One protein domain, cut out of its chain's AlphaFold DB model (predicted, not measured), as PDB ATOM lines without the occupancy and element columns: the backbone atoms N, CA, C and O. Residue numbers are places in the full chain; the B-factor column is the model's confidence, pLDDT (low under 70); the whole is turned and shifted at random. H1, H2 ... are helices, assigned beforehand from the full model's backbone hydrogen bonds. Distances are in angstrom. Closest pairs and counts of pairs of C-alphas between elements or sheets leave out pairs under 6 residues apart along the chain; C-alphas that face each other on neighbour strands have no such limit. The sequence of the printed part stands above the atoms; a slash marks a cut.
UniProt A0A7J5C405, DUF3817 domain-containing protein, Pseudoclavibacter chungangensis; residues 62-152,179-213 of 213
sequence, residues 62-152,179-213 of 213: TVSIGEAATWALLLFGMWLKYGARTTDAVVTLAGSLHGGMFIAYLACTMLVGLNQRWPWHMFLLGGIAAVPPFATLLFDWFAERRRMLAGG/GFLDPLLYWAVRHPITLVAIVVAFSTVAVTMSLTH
ATOM      1  N   THR A  62      29.544  15.787  11.087       74.25
ATOM      2  CA  THR A  62      28.119  15.544  10.772       74.25
ATOM      3  C   THR A  62      27.630  16.504   9.691       74.25
ATOM      4  O   THR A  62      26.916  16.101   8.776       74.25
ATOM      5  N   VAL A  63      28.048  17.766   9.779       75.12
ATOM      6  CA  VAL A  63      27.629  18.822   8.858       75.12
ATOM      7  C   VAL A  63      28.301  18.664   7.485       75.12
ATOM      8  O   VAL A  63      27.591  18.686   6.483       75.12
ATOM      9  N   SER A  64      29.604  18.354   7.420       79.00
ATOM     10  CA  SER A  64      30.302  18.028   6.161       79.00
ATOM     11  C   SER A  64      29.724  16.788   5.462       79.00
ATOM     12  O   SER A  64      29.615  16.757   4.240       79.00
ATOM     13  N   ILE A  65      29.324  15.755   6.219       76.81
ATOM     14  CA  ILE A  65      28.660  14.565   5.651       76.81
ATOM     15  C   ILE A  65      27.282  14.922   5.087       76.81
ATOM     16  O   ILE A  65      26.953  14.489   3.984       76.81
ATOM     17  N   GLY A  66      26.478  15.704   5.813       75.88
ATOM     18  CA  GLY A  66      25.154  16.100   5.331       75.88
ATOM     19  C   GLY A  66      25.221  16.999   4.093       75.88
ATOM     20  O   GLY A  66      24.412  16.841   3.187       75.88
ATOM     21  N   GLU A  67      26.216  17.878   3.994       81.25
ATOM     22  CA  GLU A  67      26.454  18.692   2.796       81.25
ATOM     23  C   GLU A  67      26.931  17.853   1.602       81.25
ATOM     24  O   GLU A  67      26.427  18.017   0.494       81.25
ATOM     25  N   ALA A  68      27.839  16.896   1.814       78.38
ATOM     26  CA  ALA A  68      28.223  15.947   0.770       78.38
ATOM     27  C   ALA A  68      27.020  15.116   0.278       78.38
ATOM     28  O   ALA A  68      26.915  14.821  -0.914       78.38
ATOM     29  N   ALA A  69      26.084  14.781   1.174       78.19
ATOM     30  CA  ALA A  69      24.841  14.103   0.823       78.19
ATOM     31  C   ALA A  69      23.864  15.002   0.038       78.19
ATOM     32  O   ALA A  69      23.252  14.523  -0.916       78.19
ATOM     33  N   THR A  70      23.736  16.297   0.364       80.56
ATOM     34  CA  THR A  70      22.904  17.219  -0.438       80.56
ATOM     35  C   THR A  70      23.532  17.530  -1.797       80.56
ATOM     36  O   THR A  70      22.805  17.601  -2.786       80.56
ATOM     37  N   TRP A  71      24.864  17.596  -1.894       86.94
ATOM     38  CA  TRP A  71      25.588  17.635  -3.174       86.94
ATOM     39  C   TRP A  71      25.292  16.399  -4.037       86.94
ATOM     40  O   TRP A  71      24.997  16.527  -5.226       86.94
ATOM     41  N   ALA A  72      25.323  15.200  -3.445       82.25
ATOM     42  CA  ALA A  72      24.976  13.965  -4.144       82.25
ATOM     43  C   ALA A  72      23.507  13.956  -4.608       82.25
ATOM     44  O   ALA A  72      23.231  13.556  -5.738       82.25
ATOM     45  N   LEU A  73      22.577  14.458  -3.785       81.19
ATOM     46  CA  LEU A  73      21.166  14.611  -4.154       81.19
ATOM     47  C   LEU A  73      20.973  15.603  -5.315       81.19
ATOM     48  O   LEU A  73      20.160  15.352  -6.200       81.19
ATOM     49  N   LEU A  74      21.740  16.699  -5.348       82.12
ATOM     50  CA  LEU A  74      21.705  17.697  -6.422       82.12
ATOM     51  C   LEU A  74      22.240  17.122  -7.738       82.12
ATOM     52  O   LEU A  74      21.583  17.250  -8.771       82.12
ATOM     53  N   LEU A  75      23.378  16.419  -7.705       82.56
ATOM     54  CA  LEU A  75      23.922  15.721  -8.876       82.56
ATOM     55  C   LEU A  75      22.981  14.616  -9.378       82.56
ATOM     56  O   LEU A  75      22.796  14.472 -10.585       82.56
ATOM     57  N   PHE A  76      22.338  13.878  -8.471       81.06
ATOM     58  CA  PHE A  76      21.327  12.881  -8.820       81.06
ATOM     59  C   PHE A  76      20.079  13.525  -9.445       81.06
ATOM     60  O   PHE A  76      19.596  13.052 -10.472       81.06
ATOM     61  N   GLY A  77      19.605  14.651  -8.902       77.12
ATOM     62  CA  GLY A  77      18.508  15.439  -9.470       77.12
ATOM     63  C   GLY A  77      18.828  16.007 -10.858       77.12
ATOM     64  O   GLY A  77      17.982  15.950 -11.748       77.12
ATOM     65  N   MET A  78      20.060  16.483 -11.080       82.00
ATOM     66  CA  MET A  78      20.558  16.866 -12.409       82.00
ATOM     67  C   MET A  78      20.552  15.677 -13.371       82.00
ATOM     68  O   MET A  78      20.003  15.774 -14.466       82.00
ATOM     69  N   TRP A  79      21.126  14.542 -12.965       82.38
ATOM     70  CA  TRP A  79      21.190  13.338 -13.793       82.38
ATOM     71  C   TRP A  79      19.793  12.831 -14.183       82.38
ATOM     72  O   TRP A  79      19.548  12.564 -15.359       82.38
ATOM     73  N   LEU A  80      18.843  12.810 -13.239       77.00
ATOM     74  CA  LEU A  80      17.436  12.509 -13.519       77.00
ATOM     75  C   LEU A  80      16.781  13.548 -14.440       77.00
ATOM     76  O   LEU A  80      16.063  13.163 -15.359       77.00
ATOM     77  N   LYS A  81      17.053  14.848 -14.270       69.75
ATOM     78  CA  LYS A  81      16.509  15.887 -15.158       69.75
ATOM     79  C   LYS A  81      16.986  15.705 -16.602       69.75
ATOM     80  O   LYS A  81      16.170  15.775 -17.518       69.75
ATOM     81  N   TYR A  82      18.272  15.433 -16.820       74.19
ATOM     82  CA  TYR A  82      18.810  15.231 -18.170       74.19
ATOM     83  C   TYR A  82      18.450  13.861 -18.771       74.19
ATOM     84  O   TYR A  82      18.223  13.784 -19.978       74.19
ATOM     85  N   GLY A  83      18.350  12.804 -17.957       73.50
ATOM     86  CA  GLY A  83      18.008  11.451 -18.412       73.50
ATOM     87  C   GLY A  83      16.506  11.193 -18.593       73.50
ATOM     88  O   GLY A  83      16.105  10.586 -19.581       73.50
ATOM     89  N   ALA A  84      15.670  11.669 -17.665       65.94
ATOM     90  CA  ALA A  84      14.234  11.376 -17.595       65.94
ATOM     91  C   ALA A  84      13.315  12.586 -17.872       65.94
ATOM     92  O   ALA A  84      12.100  12.410 -17.926       65.94
ATOM     93  N   ARG A  85      13.859  13.804 -18.040       64.06
ATOM     94  CA  ARG A  85      13.154  15.054 -18.434       64.06
ATOM     95  C   ARG A  85      11.913  15.467 -17.615       64.06
ATOM     96  O   ARG A  85      11.155  16.316 -18.067       64.06
ATOM     97  N   THR A  86      11.693  14.908 -16.425       59.06
ATOM     98  CA  THR A  86      10.400  14.996 -15.702       59.06
ATOM     99  C   THR A  86      10.506  15.504 -14.257       59.06
ATOM    100  O   THR A  86       9.543  15.421 -13.501       59.06
ATOM    101  N   THR A  87      11.667  16.020 -13.831       68.06
ATOM    102  CA  THR A  87      11.996  16.164 -12.397       68.06
ATOM    103  C   THR A  87      12.475  17.557 -11.960       68.06
ATOM    104  O   THR A  87      13.364  17.663 -11.115       68.06
ATOM    105  N   ASP A  88      11.883  18.639 -12.474       74.56
ATOM    106  CA  ASP A  88      12.218  20.006 -12.029       74.56
ATOM    107  C   ASP A  88      11.968  20.233 -10.528       74.56
ATOM    108  O   ASP A  88      12.822  20.787  -9.838       74.56
ATOM    109  N   ALA A  89      10.878  19.695  -9.973       76.25
ATOM    110  CA  ALA A  89      10.607  19.763  -8.532       76.25
ATOM    111  C   ALA A  89      11.697  19.076  -7.676       76.25
ATOM    112  O   ALA A  89      12.031  19.557  -6.592       76.25
ATOM    113  N   VAL A  90      12.299  17.982  -8.169       76.50
ATOM    114  CA  VAL A  90      13.408  17.282  -7.485       76.50
ATOM    115  C   VAL A  90      14.669  18.143  -7.495       76.50
ATOM    116  O   VAL A  90      15.377  18.204  -6.493       76.50
ATOM    117  N   VAL A  91      14.930  18.842  -8.601       81.19
ATOM    118  CA  VAL A  91      16.039  19.796  -8.713       81.19
ATOM    119  C   VAL A  91      15.861  20.962  -7.742       81.19
ATOM    120  O   VAL A  91      16.804  21.293  -7.025       81.19
ATOM    121  N   THR A  92      14.662  21.541  -7.652       80.81
ATOM    122  CA  THR A  92      14.377  22.642  -6.718       80.81
ATOM    123  C   THR A  92      14.477  22.198  -5.254       80.81
ATOM    124  O   THR A  92      15.055  22.915  -4.430       80.81
ATOM    125  N   LEU A  93      14.003  20.993  -4.916       81.12
ATOM    126  CA  LEU A  93      14.187  20.403  -3.585       81.12
ATOM    127  C   LEU A  93      15.672  20.176  -3.266       81.12
ATOM    128  O   LEU A  93      16.147  20.564  -2.202       81.12
ATOM    129  N   ALA A  94      16.428  19.575  -4.186       81.25
ATOM    130  CA  ALA A  94      17.844  19.299  -3.971       81.25
ATOM    131  C   ALA A  94      18.677  20.588  -3.861       81.25
ATOM    132  O   ALA A  94      19.550  20.679  -3.002       81.25
ATOM    133  N   GLY A  95      18.372  21.606  -4.674       81.81
ATOM    134  CA  GLY A  95      18.999  22.926  -4.616       81.81
ATOM    135  C   GLY A  95      18.706  23.681  -3.315       81.81
ATOM    136  O   GLY A  95      19.630  24.214  -2.702       81.81
ATOM    137  N   SER A  96      17.451  23.683  -2.851       81.81
ATOM    138  CA  SER A  96      17.066  24.332  -1.584       81.81
ATOM    139  C   SER A  96      17.673  23.633  -0.359       81.81
ATOM    140  O   SER A  96      18.251  24.308   0.498       81.81
ATOM    141  N   LEU A  97      17.657  22.294  -0.321       81.19
ATOM    142  CA  LEU A  97      18.352  21.507   0.705       81.19
ATOM    143  C   LEU A  97      19.866  21.753   0.691       81.19
ATOM    144  O   LEU A  97      20.474  21.912   1.751       81.19
ATOM    145  N   HIS A  98      20.484  21.802  -0.492       82.50
ATOM    146  CA  HIS A  98      21.913  22.066  -0.626       82.50
ATOM    147  C   HIS A  98      22.287  23.466  -0.127       82.50
ATOM    148  O   HIS A  98      23.158  23.579   0.734       82.50
ATOM    149  N   GLY A  99      21.584  24.516  -0.567       79.94
ATOM    150  CA  GLY A  99      21.832  25.890  -0.116       79.94
ATOM    151  C   GLY A  99      21.657  26.070   1.398       79.94
ATOM    152  O   GLY A  99      22.484  26.708   2.048       79.94
ATOM    153  N   GLY A 100      20.632  25.446   1.988       80.06
ATOM    154  CA  GLY A 100      20.444  25.443   3.439       80.06
ATOM    155  C   GLY A 100      21.582  24.741   4.190       80.06
ATOM    156  O   GLY A 100      22.074  25.253   5.199       80.06
ATOM    157  N   MET A 101      22.050  23.600   3.675       79.19
ATOM    158  CA  MET A 101      23.145  22.843   4.283       79.19
ATOM    159  C   MET A 101      24.506  23.542   4.135       79.19
ATOM    160  O   MET A 101      25.293  23.535   5.078       79.19
ATOM    161  N   PHE A 102      24.755  24.209   3.005       79.69
ATOM    162  CA  PHE A 102      25.941  25.036   2.757       79.69
ATOM    163  C   PHE A 102      26.064  26.171   3.789       79.69
ATOM    164  O   PHE A 102      27.115  26.353   4.405       79.69
ATOM    165  N   ILE A 103      24.969  26.890   4.066       78.50
ATOM    166  CA  ILE A 103      24.950  27.948   5.095       78.50
ATOM    167  C   ILE A 103      25.211  27.358   6.491       78.50
ATOM    168  O   ILE A 103      26.000  27.918   7.259       78.50
ATOM    169  N   ALA A 104      24.606  26.209   6.815       77.25
ATOM    170  CA  ALA A 104      24.862  25.509   8.074       77.25
ATOM    171  C   ALA A 104      26.334  25.065   8.206       77.25
ATOM    172  O   ALA A 104      26.931  25.230   9.272       77.25
ATOM    173  N   TYR A 105      26.949  24.581   7.122       81.12
ATOM    174  CA  TYR A 105      28.371  24.239   7.065       81.12
ATOM    175  C   TYR A 105      29.280  25.448   7.284       81.12
ATOM    176  O   TYR A 105      30.182  25.375   8.123       81.12
ATOM    177  N   LEU A 106      29.029  26.577   6.613       79.62
ATOM    178  CA  LEU A 106      29.809  27.797   6.831       79.62
ATOM    179  C   LEU A 106      29.695  28.281   8.284       79.62
ATOM    180  O   LEU A 106      30.716  28.579   8.905       79.62
ATOM    181  N   ALA A 107      28.489  28.285   8.859       76.19
ATOM    182  CA  ALA A 107      28.267  28.672  10.252       76.19
ATOM    183  C   ALA A 107      29.003  27.746  11.241       76.19
ATOM    184  O   ALA A 107      29.705  28.226  12.137       76.19
ATOM    185  N   CYS A 108      28.908  26.423  11.065       76.56
ATOM    186  CA  CYS A 108      29.609  25.454  11.910       76.56
ATOM    187  C   CYS A 108      31.134  25.513  11.739       76.56
ATOM    188  O   CYS A 108      31.858  25.438  12.731       76.56
ATOM    189  N   THR A 109      31.637  25.708  10.519       80.00
ATOM    190  CA  THR A 109      33.071  25.874  10.232       80.00
ATOM    191  C   THR A 109      33.619  27.147  10.873       80.00
ATOM    192  O   THR A 109      34.654  27.115  11.541       80.00
ATOM    193  N   MET A 110      32.897  28.261  10.734       75.31
ATOM    194  CA  MET A 110      33.247  29.546  11.335       75.31
ATOM    195  C   MET A 110      33.284  29.452  12.861       75.31
ATOM    196  O   MET A 110      34.266  29.838  13.490       75.31
ATOM    197  N   LEU A 111      32.271  28.834  13.463       73.12
ATOM    198  CA  LEU A 111      32.234  28.549  14.891       73.12
ATOM    199  C   LEU A 111      33.404  27.668  15.361       73.12
ATOM    200  O   LEU A 111      34.082  28.012  16.331       73.12
ATOM    201  N   VAL A 112      33.617  26.508  14.730       76.19
ATOM    202  CA  VAL A 112      34.665  25.558  15.137       76.19
ATOM    203  C   VAL A 112      36.035  26.212  15.003       76.19
ATOM    204  O   VAL A 112      36.846  26.099  15.925       76.19
ATOM    205  N   GLY A 113      36.265  26.973  13.931       74.50
ATOM    206  CA  GLY A 113      37.487  27.742  13.754       74.50
ATOM    207  C   GLY A 113      37.650  28.871  14.774       74.50
ATOM    208  O   GLY A 113      38.751  29.044  15.285       74.50
ATOM    209  N   LEU A 114      36.592  29.582  15.178       71.56
ATOM    210  CA  LEU A 114      36.668  30.566  16.271       71.56
ATOM    211  C   LEU A 114      36.985  29.891  17.618       71.56
ATOM    212  O   LEU A 114      37.907  30.311  18.322       71.56
ATOM    213  N   ASN A 115      36.303  28.787  17.943       72.12
ATOM    214  CA  ASN A 115      36.556  27.977  19.141       72.12
ATOM    215  C   ASN A 115      38.000  27.445  19.192       72.12
ATOM    216  O   ASN A 115      38.631  27.432  20.253       72.12
ATOM    217  N   GLN A 116      38.529  27.025  18.039       73.31
ATOM    218  CA  GLN A 116      39.879  26.485  17.868       73.31
ATOM    219  C   GLN A 116      40.936  27.535  17.485       73.31
ATOM    220  O   GLN A 116      42.097  27.179  17.298       73.31
ATOM    221  N   ARG A 117      40.568  28.825  17.436       75.00
ATOM    222  CA  ARG A 117      41.437  29.965  17.082       75.00
ATOM    223  C   ARG A 117      42.184  29.780  15.758       75.00
ATOM    224  O   ARG A 117      43.373  30.080  15.652       75.00
ATOM    225  N   TRP A 118      41.488  29.266  14.754       78.00
ATOM    226  CA  TRP A 118      42.034  29.093  13.418       78.00
ATOM    227  C   TRP A 118      42.385  30.450  12.784       78.00
ATOM    228  O   TRP A 118      41.662  31.432  12.973       78.00
ATOM    229  N   PRO A 119      43.488  30.525  12.023       80.00
ATOM    230  CA  PRO A 119      43.845  31.719  11.268       80.00
ATOM    231  C   PRO A 119      42.861  31.947  10.113       80.00
ATOM    232  O   PRO A 119      42.259  31.002   9.603       80.00
ATOM    233  N   TRP A 120      42.733  33.200   9.665       78.06
ATOM    234  CA  TRP A 120      41.676  33.622   8.733       78.06
ATOM    235  C   TRP A 120      41.603  32.787   7.439       78.06
ATOM    236  O   TRP A 120      40.515  32.484   6.951       78.06
ATOM    237  N   HIS A 121      42.757  32.345   6.927       77.94
ATOM    238  CA  HIS A 121      42.857  31.539   5.712       77.94
ATOM    239  C   HIS A 121      42.186  30.161   5.827       77.94
ATOM    240  O   HIS A 121      41.837  29.583   4.807       77.94
ATOM    241  N   MET A 122      41.961  29.636   7.037       81.00
ATOM    242  CA  MET A 122      41.223  28.380   7.228       81.00
ATOM    243  C   MET A 122      39.715  28.550   7.028       81.00
ATOM    244  O   MET A 122      39.074  27.613   6.565       81.00
ATOM    245  N   PHE A 123      39.149  29.730   7.310       79.56
ATOM    246  CA  PHE A 123      37.753  30.018   6.957       79.56
ATOM    247  C   PHE A 123      37.598  30.156   5.443       79.56
ATOM    248  O   PHE A 123      36.659  29.604   4.879       79.56
ATOM    249  N   LEU A 124      38.556  30.817   4.777       82.06
ATOM    250  CA  LEU A 124      38.581  30.891   3.316       82.06
ATOM    251  C   LEU A 124      38.741  29.495   2.693       82.06
ATOM    252  O   LEU A 124      37.993  29.153   1.789       82.06
ATOM    253  N   LEU A 125      39.664  28.671   3.198       82.94
ATOM    254  CA  LEU A 125      39.868  27.304   2.710       82.94
ATOM    255  C   LEU A 125      38.635  26.421   2.953       82.94
ATOM    256  O   LEU A 125      38.272  25.647   2.075       82.94
ATOM    257  N   GLY A 126      37.968  26.568   4.103       79.81
ATOM    258  CA  GLY A 126      36.712  25.882   4.405       79.81
ATOM    259  C   GLY A 126      35.574  26.302   3.475       79.81
ATOM    260  O   GLY A 126      34.867  25.437   2.971       79.81
ATOM    261  N   GLY A 127      35.437  27.602   3.189       80.25
ATOM    262  CA  GLY A 127      34.442  28.126   2.249       80.25
ATOM    263  C   GLY A 127      34.724  27.753   0.792       80.25
ATOM    264  O   GLY A 127      33.808  27.359   0.079       80.25
ATOM    265  N   ILE A 128      35.990  27.779   0.361       81.50
ATOM    266  CA  ILE A 128      36.399  27.253  -0.949       81.50
ATOM    267  C   ILE A 128      36.099  25.756  -1.023       81.50
ATOM    268  O   ILE A 128      35.585  25.309  -2.036       81.50
ATOM    269  N   ALA A 129      36.348  24.983   0.038       78.81
ATOM    270  CA  ALA A 129      36.051  23.553   0.071       78.81
ATOM    271  C   ALA A 129      34.548  23.219  -0.017       78.81
ATOM    272  O   ALA A 129      34.221  22.082  -0.338       78.81
ATOM    273  N   ALA A 130      33.651  24.179   0.227       74.12
ATOM    274  CA  ALA A 130      32.204  24.019   0.052       74.12
ATOM    275  C   ALA A 130      31.729  24.184  -1.405       74.12
ATOM    276  O   ALA A 130      30.609  23.801  -1.742       74.12
ATOM    277  N   VAL A 131      32.577  24.725  -2.290       73.69
ATOM    278  CA  VAL A 131      32.233  24.937  -3.707       73.69
ATOM    279  C   VAL A 131      32.409  23.665  -4.559       73.69
ATOM    280  O   VAL A 131      31.510  23.376  -5.343       73.69
ATOM    281  N   PRO A 132      33.494  22.865  -4.452       75.62
ATOM    282  CA  PRO A 132      33.575  21.575  -5.129       75.62
ATOM    283  C   PRO A 132      32.781  20.490  -4.384       75.62
ATOM    284  O   PRO A 132      32.870  20.404  -3.154       75.62
ATOM    285  N   PRO A 133      32.106  19.571  -5.098       74.69
ATOM    286  CA  PRO A 133      31.488  18.406  -4.476       74.69
ATOM    287  C   PRO A 133      32.521  17.592  -3.683       74.69
ATOM    288  O   PRO A 133      33.652  17.387  -4.126       74.69
ATOM    289  N   PHE A 134      32.115  17.112  -2.505       75.75
ATOM    290  CA  PHE A 134      32.923  16.314  -1.565       75.75
ATOM    291  C   PHE A 134      34.172  16.995  -0.973       75.75
ATOM    292  O   PHE A 134      34.798  16.419  -0.079       75.75
ATOM    293  N   ALA A 135      34.542  18.214  -1.383       78.81
ATOM    294  CA  ALA A 135      35.735  18.872  -0.852       78.81
ATOM    295  C   ALA A 135      35.596  19.257   0.638       78.81
ATOM    296  O   ALA A 135      36.609  19.316   1.338       78.81
ATOM    297  N   THR A 136      34.381  19.372   1.185       80.75
ATOM    298  CA  THR A 136      34.164  19.558   2.633       80.75
ATOM    299  C   THR A 136      34.494  18.326   3.472       80.75
ATOM    300  O   THR A 136      34.963  18.465   4.604       80.75
ATOM    301  N   LEU A 137      34.393  17.117   2.904       79.69
ATOM    302  CA  LEU A 137      34.935  15.899   3.523       79.69
ATOM    303  C   LEU A 137      36.470  15.905   3.518       79.69
ATOM    304  O   LEU A 137      37.092  15.478   4.491       79.69
ATOM    305  N   LEU A 138      37.088  16.417   2.449       80.62
ATOM    306  CA  LEU A 138      38.544  16.562   2.368       80.62
ATOM    307  C   LEU A 138      39.058  17.621   3.358       80.62
ATOM    308  O   LEU A 138      40.108  17.426   3.971       80.62
ATOM    309  N   PHE A 139      38.302  18.704   3.561       83.56
ATOM    310  CA  PHE A 139      38.591  19.729   4.563       83.56
ATOM    311  C   PHE A 139      38.442  19.207   6.000       83.56
ATOM    312  O   PHE A 139      39.357  19.408   6.801       83.56
ATOM    313  N   ASP A 140      37.368  18.473   6.323       82.25
ATOM    314  CA  ASP A 140      37.203  17.803   7.628       82.25
ATOM    315  C   ASP A 140      38.370  16.836   7.899       82.25
ATOM    316  O   ASP A 140      39.036  16.920   8.931       82.25
ATOM    317  N   TRP A 141      38.720  15.995   6.919       81.75
ATOM    318  CA  TRP A 141      39.869  15.083   7.000       81.75
ATOM    319  C   TRP A 141      41.212  15.805   7.187       81.75
ATOM    320  O   TRP A 141      42.074  15.341   7.938       81.75
ATOM    321  N   PHE A 142      41.405  16.951   6.535       83.94
ATOM    322  CA  PHE A 142      42.604  17.780   6.658       83.94
ATOM    323  C   PHE A 142      42.702  18.453   8.036       83.94
ATOM    324  O   PHE A 142      43.764  18.408   8.667       83.94
ATOM    325  N   ALA A 143      41.601  19.021   8.534       81.44
ATOM    326  CA  ALA A 143      41.510  19.612   9.869       81.44
ATOM    327  C   ALA A 143      41.723  18.553  10.968       81.44
ATOM    328  O   ALA A 143      42.450  18.787  11.940       81.44
ATOM    329  N   GLU A 144      41.170  17.355  10.774       82.50
ATOM    330  CA  GLU A 144      41.389  16.188  11.623       82.50
ATOM    331  C   GLU A 144      42.861  15.743  11.616       82.50
ATOM    332  O   GLU A 144      43.475  15.624  12.679       82.50
ATOM    333  N   ARG A 145      43.473  15.560  10.433       82.25
ATOM    334  CA  ARG A 145      44.892  15.171  10.304       82.25
ATOM    335  C   ARG A 145      45.837  16.160  10.977       82.25
ATOM    336  O   ARG A 145      46.810  15.742  11.601       82.25
ATOM    337  N   ARG A 146      45.542  17.459  10.890       79.75
ATOM    338  CA  ARG A 146      46.307  18.520  11.567       79.75
ATOM    339  C   ARG A 146      46.011  18.630  13.070       79.75
ATOM    340  O   ARG A 146      46.550  19.517  13.724       79.75
ATOM    341  N   ARG A 147      45.169  17.746  13.628       78.38
ATOM    342  CA  ARG A 147      44.679  17.758  15.022       78.38
ATOM    343  C   ARG A 147      44.003  19.076  15.420       78.38
ATOM    344  O   ARG A 147      43.860  19.373  16.603       78.38
ATOM    345  N   MET A 148      43.535  19.850  14.440       74.00
ATOM    346  CA  MET A 148      42.930  21.172  14.634       74.00
ATOM    347  C   MET A 148      41.522  21.102  15.242       74.00
ATOM    348  O   MET A 148      41.008  22.117  15.712       74.00
ATOM    349  N   LEU A 149      40.921  19.908  15.255       76.06
ATOM    350  CA  LEU A 149      39.629  19.589  15.868       76.06
ATOM    351  C   LEU A 149      39.756  18.992  17.283       76.06
ATOM    352  O   LEU A 149      38.743  18.674  17.903       76.06
ATOM    353  N   ALA A 150      40.973  18.843  17.819       71.69
ATOM    354  CA  ALA A 150      41.196  18.239  19.130       71.69
ATOM    355  C   ALA A 150      40.740  19.153  20.288       71.69
ATOM    356  O   ALA A 150      41.077  20.338  20.342       71.69
ATOM    357  N   GLY A 151      40.017  18.577  21.252       69.75
ATOM    358  CA  GLY A 151      39.501  19.271  22.439       69.75
ATOM    359  C   GLY A 151      38.000  19.579  22.381       69.75
ATOM    360  O   GLY A 151      37.361  19.481  21.336       69.75
ATOM    361  N   GLY A 152      37.431  19.923  23.539       72.31
ATOM    362  CA  GLY A 152      36.020  20.294  23.675       72.31
ATOM    363  C   GLY A 152      35.731  21.762  23.341       72.31
ATOM    364  O   GLY A 152      36.616  22.531  22.951       72.31
ATOM    365  N   GLY A 179      32.191  40.059  18.631       59.88
ATOM    366  CA  GLY A 179      31.411  40.172  19.876       59.88
ATOM    367  C   GLY A 179      29.916  40.498  19.714       59.88
ATOM    368  O   GLY A 179      29.141  40.264  20.635       59.88
ATOM    369  N   PHE A 180      29.486  40.995  18.547       65.06
ATOM    370  CA  PHE A 180      28.069  41.207  18.222       65.06
ATOM    371  C   PHE A 180      27.363  39.952  17.670       65.06
ATOM    372  O   PHE A 180      26.147  39.835  17.792       65.06
ATOM    373  N   LEU A 181      28.109  39.003  17.090       53.62
ATOM    374  CA  LEU A 181      27.590  37.712  16.628       53.62
ATOM    375  C   LEU A 181      27.711  36.614  17.685       53.62
ATOM    376  O   LEU A 181      27.052  35.589  17.535       53.62
ATOM    377  N   ASP A 182      28.492  36.810  18.751       58.44
ATOM    378  CA  ASP A 182      28.646  35.833  19.837       58.44
ATOM    379  C   ASP A 182      27.301  35.252  20.340       58.44
ATOM    380  O   ASP A 182      27.220  34.027  20.451       58.44
ATOM    381  N   PRO A 183      26.209  36.025  20.556       65.25
ATOM    382  CA  PRO A 183      24.918  35.460  20.966       65.25
ATOM    383  C   PRO A 183      24.267  34.581  19.887       65.25
ATOM    384  O   PRO A 183      23.742  33.510  20.194       65.25
ATOM    385  N   LEU A 184      24.325  35.013  18.621       62.72
ATOM    386  CA  LEU A 184      23.754  34.302  17.472       62.72
ATOM    387  C   LEU A 184      24.515  32.998  17.199       62.72
ATOM    388  O   LEU A 184      23.903  31.948  17.015       62.72
ATOM    389  N   LEU A 185      25.848  33.061  17.237       60.69
ATOM    390  CA  LEU A 185      26.734  31.910  17.109       60.69
ATOM    391  C   LEU A 185      26.480  30.921  18.249       60.69
ATOM    392  O   LEU A 185      26.229  29.750  17.981       60.69
ATOM    393  N   TYR A 186      26.464  31.381  19.507       66.19
ATOM    394  CA  TYR A 186      26.229  30.533  20.683       66.19
ATOM    395  C   TYR A 186      24.848  29.859  20.662       66.19
ATOM    396  O   TYR A 186      24.720  28.691  21.037       66.19
ATOM    397  N   TRP A 187      23.817  30.563  20.180       66.12
ATOM    398  CA  TRP A 187      22.484  30.002  19.958       66.12
ATOM    399  C   TRP A 187      22.493  28.940  18.846       66.12
ATOM    400  O   TRP A 187      22.029  27.821  19.074       66.12
ATOM    401  N   ALA A 188      23.103  29.232  17.694       63.41
ATOM    402  CA  ALA A 188      23.221  28.299  16.571       63.41
ATOM    403  C   ALA A 188      23.924  26.981  16.966       63.41
ATOM    404  O   ALA A 188      23.472  25.905  16.575       63.41
ATOM    405  N   VAL A 189      24.967  27.032  17.815       60.09
ATOM    406  CA  VAL A 189      25.633  25.823  18.364       60.09
ATOM    407  C   VAL A 189      24.704  25.001  19.240       60.09
ATOM    408  O   VAL A 189      24.747  23.773  19.229       60.09
ATOM    409  N   ARG A 190      23.928  25.684  20.083       65.12
ATOM    410  CA  ARG A 190      23.113  25.052  21.121       65.12
ATOM    411  C   ARG A 190      21.838  24.437  20.547       65.12
ATOM    412  O   ARG A 190      21.247  23.567  21.184       65.12
ATOM    413  N   HIS A 191      21.448  24.854  19.345       68.25
ATOM    414  CA  HIS A 191      20.236  24.418  18.668       68.25
ATOM    415  C   HIS A 191      20.507  23.876  17.242       68.25
ATOM    416  O   HIS A 191      19.879  24.319  16.284       68.25
ATOM    417  N   PRO A 192      21.363  22.849  17.058       63.53
ATOM    418  CA  PRO A 192      21.621  22.279  15.729       63.53
ATOM    419  C   PRO A 192      20.347  21.673  15.115       63.53
ATOM    420  O   PRO A 192      20.147  21.716  13.905       63.53
ATOM    421  N   ILE A 193      19.438  21.176  15.962       67.62
ATOM    422  CA  ILE A 193      18.118  20.679  15.559       67.62
ATOM    423  C   ILE A 193      17.241  21.810  14.997       67.62
ATOM    424  O   ILE A 193      16.486  21.555  14.065       67.62
ATOM    425  N   THR A 194      17.334  23.053  15.499       67.81
ATOM    426  CA  THR A 194      16.540  24.158  14.929       67.81
ATOM    427  C   THR A 194      17.097  24.606  13.586       67.81
ATOM    428  O   THR A 194      16.303  24.899  12.705       67.81
ATOM    429  N   LEU A 195      18.419  24.578  13.376       68.50
ATOM    430  CA  LEU A 195      19.004  24.826  12.051       68.50
ATOM    431  C   LEU A 195      18.521  23.787  11.030       68.50
ATOM    432  O   LEU A 195      18.044  24.161   9.962       68.50
ATOM    433  N   VAL A 196      18.553  22.495  11.381       69.25
ATOM    434  CA  VAL A 196      18.003  21.428  10.527       69.25
ATOM    435  C   VAL A 196      16.504  21.629  10.288       69.25
ATOM    436  O   VAL A 196      16.058  21.541   9.149       69.25
ATOM    437  N   ALA A 197      15.724  21.964  11.321       75.44
ATOM    438  CA  ALA A 197      14.293  22.230  11.179       75.44
ATOM    439  C   ALA A 197      13.995  23.450  10.288       75.44
ATOM    440  O   ALA A 197      13.051  23.398   9.507       75.44
ATOM    441  N   ILE A 198      14.805  24.513  10.353       77.94
ATOM    442  CA  ILE A 198      14.697  25.692   9.479       77.94
ATOM    443  C   ILE A 198      15.000  25.312   8.025       77.94
ATOM    444  O   ILE A 198      14.230  25.675   7.139       77.94
ATOM    445  N   VAL A 199      16.069  24.548   7.771       75.81
ATOM    446  CA  VAL A 199      16.414  24.074   6.416       75.81
ATOM    447  C   VAL A 199      15.315  23.174   5.851       75.81
ATOM    448  O   VAL A 199      14.905  23.361   4.705       75.81
ATOM    449  N   VAL A 200      14.789  22.242   6.652       77.50
ATOM    450  CA  VAL A 200      13.675  21.370   6.251       77.50
ATOM    451  C   VAL A 200      12.422  22.198   5.966       77.50
ATOM    452  O   VAL A 200      11.870  22.068   4.880       77.50
ATOM    453  N   ALA A 201      12.018  23.099   6.866       82.38
ATOM    454  CA  ALA A 201      10.838  23.945   6.681       82.38
ATOM    455  C   ALA A 201      10.945  24.838   5.434       82.38
ATOM    456  O   ALA A 201      10.009  24.887   4.637       82.38
ATOM    457  N   PHE A 202      12.091  25.493   5.221       81.38
ATOM    458  CA  PHE A 202      12.339  26.306   4.029       81.38
ATOM    459  C   PHE A 202      12.270  25.471   2.743       81.38
ATOM    460  O   PHE A 202      11.619  25.874   1.780       81.38
ATOM    461  N   SER A 203      12.872  24.278   2.744       77.75
ATOM    462  CA  SER A 203      12.833  23.362   1.596       77.75
ATOM    463  C   SER A 203      11.410  22.859   1.322       77.75
ATOM    464  O   SER A 203      10.991  22.803   0.169       77.75
ATOM    465  N   THR A 204      10.629  22.555   2.366       81.19
ATOM    466  CA  THR A 204       9.211  22.188   2.237       81.19
ATOM    467  C   THR A 204       8.401  23.323   1.616       81.19
ATOM    468  O   THR A 204       7.662  23.073   0.670       81.19
ATOM    469  N   VAL A 205       8.584  24.570   2.069       83.88
ATOM    470  CA  VAL A 205       7.914  25.742   1.478       83.88
ATOM    471  C   VAL A 205       8.316  25.927   0.013       83.88
ATOM    472  O   VAL A 205       7.439  26.092  -0.829       83.88
ATOM    473  N   ALA A 206       9.608  25.839  -0.319       78.38
ATOM    474  CA  ALA A 206      10.092  25.973  -1.696       78.38
ATOM    475  C   ALA A 206       9.485  24.915  -2.638       78.38
ATOM    476  O   ALA A 206       9.073  25.246  -3.751       78.38
ATOM    477  N   VAL A 207       9.368  23.660  -2.187       79.56
ATOM    478  CA  VAL A 207       8.683  22.598  -2.943       79.56
ATOM    479  C   VAL A 207       7.189  22.868  -3.067       79.56
ATOM    480  O   VAL A 207       6.666  22.766  -4.170       79.56
ATOM    481  N   THR A 208       6.501  23.240  -1.983       83.56
ATOM    482  CA  THR A 208       5.063  23.541  -2.035       83.56
ATOM    483  C   THR A 208       4.772  24.671  -3.020       83.56
ATOM    484  O   THR A 208       3.918  24.491  -3.879       83.56
ATOM    485  N   MET A 209       5.531  25.772  -2.976       84.25
ATOM    486  CA  MET A 209       5.406  26.876  -3.939       84.25
ATOM    487  C   MET A 209       5.659  26.424  -5.387       84.25
ATOM    488  O   MET A 209       4.952  26.857  -6.291       84.25
ATOM    489  N   SER A 210       6.616  25.515  -5.606       76.62
ATOM    490  CA  SER A 210       6.942  24.969  -6.938       76.62
ATOM    491  C   SER A 210       5.942  23.927  -7.459       76.62
ATOM    492  O   SER A 210       6.067  23.493  -8.597       76.62
ATOM    493  N   LEU A 211       5.001  23.473  -6.624       79.06
ATOM    494  CA  LEU A 211       3.903  22.575  -7.006       79.06
ATOM    495  C   LEU A 211       2.572  23.326  -7.178       79.06
ATOM    496  O   LEU A 211       1.607  22.749  -7.670       79.06
ATOM    497  N   THR A 212       2.504  24.589  -6.744       80.62
ATOM    498  CA  THR A 212       1.323  25.466  -6.852       80.62
ATOM    499  C   THR A 212       1.407  26.484  -7.994       80.62
ATOM    500  O   THR A 212       0.468  27.262  -8.169       80.62
ATOM    501  N   HIS A 213       2.515  26.498  -8.739       64.75
ATOM    502  CA  HIS A 213       2.786  27.362  -9.892       64.75
ATOM    503  C   HIS A 213       3.096  26.521 -11.132       64.75
ATOM    504  O   HIS A 213       2.665  26.955 -12.221       64.75
TER     505      HIS A 213
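What this domain is: This is residues 62 to 152 and 179 to 213 of the 213 residues of the protein "DUF3817 domain-containing protein" of Pseudoclavibacter chungangensis (UniProt A0A7J5C405). One long helix, H2, runs through the middle of an elongated body, with long H1 along one side of it and long H6 along another, both running against it. The short hairpin of H3 and H4 packs at the far end of H2 from its start, H3 on H2 and H4 on the first turns of H1, while short H5 crosses H2 near that same end. H1 to H4 form a bundle that goes up and down, each helix running against the one before it. The printed part has 126 residues, with six named helices, H1 to H6 in chain order, and no named strand; the class is all helix. It is only just compact, close to loose, with a radius of gyration of the C-alphas of 16.3 A and spans of 47 by 29 by 20 A.

Where its parts are: H1, residues 62 to 84, begins with C-alpha 62 at (28.119, 15.544, 10.772) and is 31.9 A long from first to last C-alpha. H2, residues 88 to 115, measures 40.3 A and ends with C-alpha 115 at (36.556, 27.977, 19.141). H3 holds residues 120 to 129, H4 residues 135 to 145 and H5 residues 182 to 190. H6, residues 192 to 211, is 28.8 A long, and its C-alpha 211 is at (3.903, 22.575, -7.006).

How they stand to each other: H2 is the hub, touching H1, H3, H5 and H6. H1 and H2, a helical hairpin, run opposite ways at a shallow tilt of 20 degrees; their closest C-alphas, of Leu 74 and Ala 94, are 4.8 A apart. H6 touches H2 at a shallow tilt of 21 degrees, opposite ways, with the C-alphas of Gly 100 and Val 199 closest at 5.2 A. H1 and H6 are apart. Residues 106 to 113 of H2 touch H3, closest at the C-alphas of Met 110 and Phe 123, 6.3 A. H3 and H4, also a hairpin, touch at a steep tilt of 44 degrees, the C-alphas of Ala 129 and Ala 135 being closest at 4.8 A. H4 touches residues 64 to 68 of H1, closest at the C-alphas of Ser 64 and Thr 136, 5.5 A. H5 touches residues 107 to 111 of H2 at a steep tilt of 64 degrees; the closest C-alphas, of Leu 111 and Leu 185, are 6.8 A apart. In H1, H2, H3, H4, H5 and H6 every O i to N i+4 pair is within hydrogen-bond range.

The domain as a whole: The C-alphas farthest apart, of Ala 84 and Gly 179, are 50.3 A apart. Residues 153 to 178 are not printed, and C-alphas 152 and 179 are 20.8 A apart across this cut, which lies in the link from H4 to H5. The links printed whole are tight. Mean pLDDT of the printed part is 76.0, with values under 70 at residues 81, 84 to 87, 151, 179 to 196 and 213.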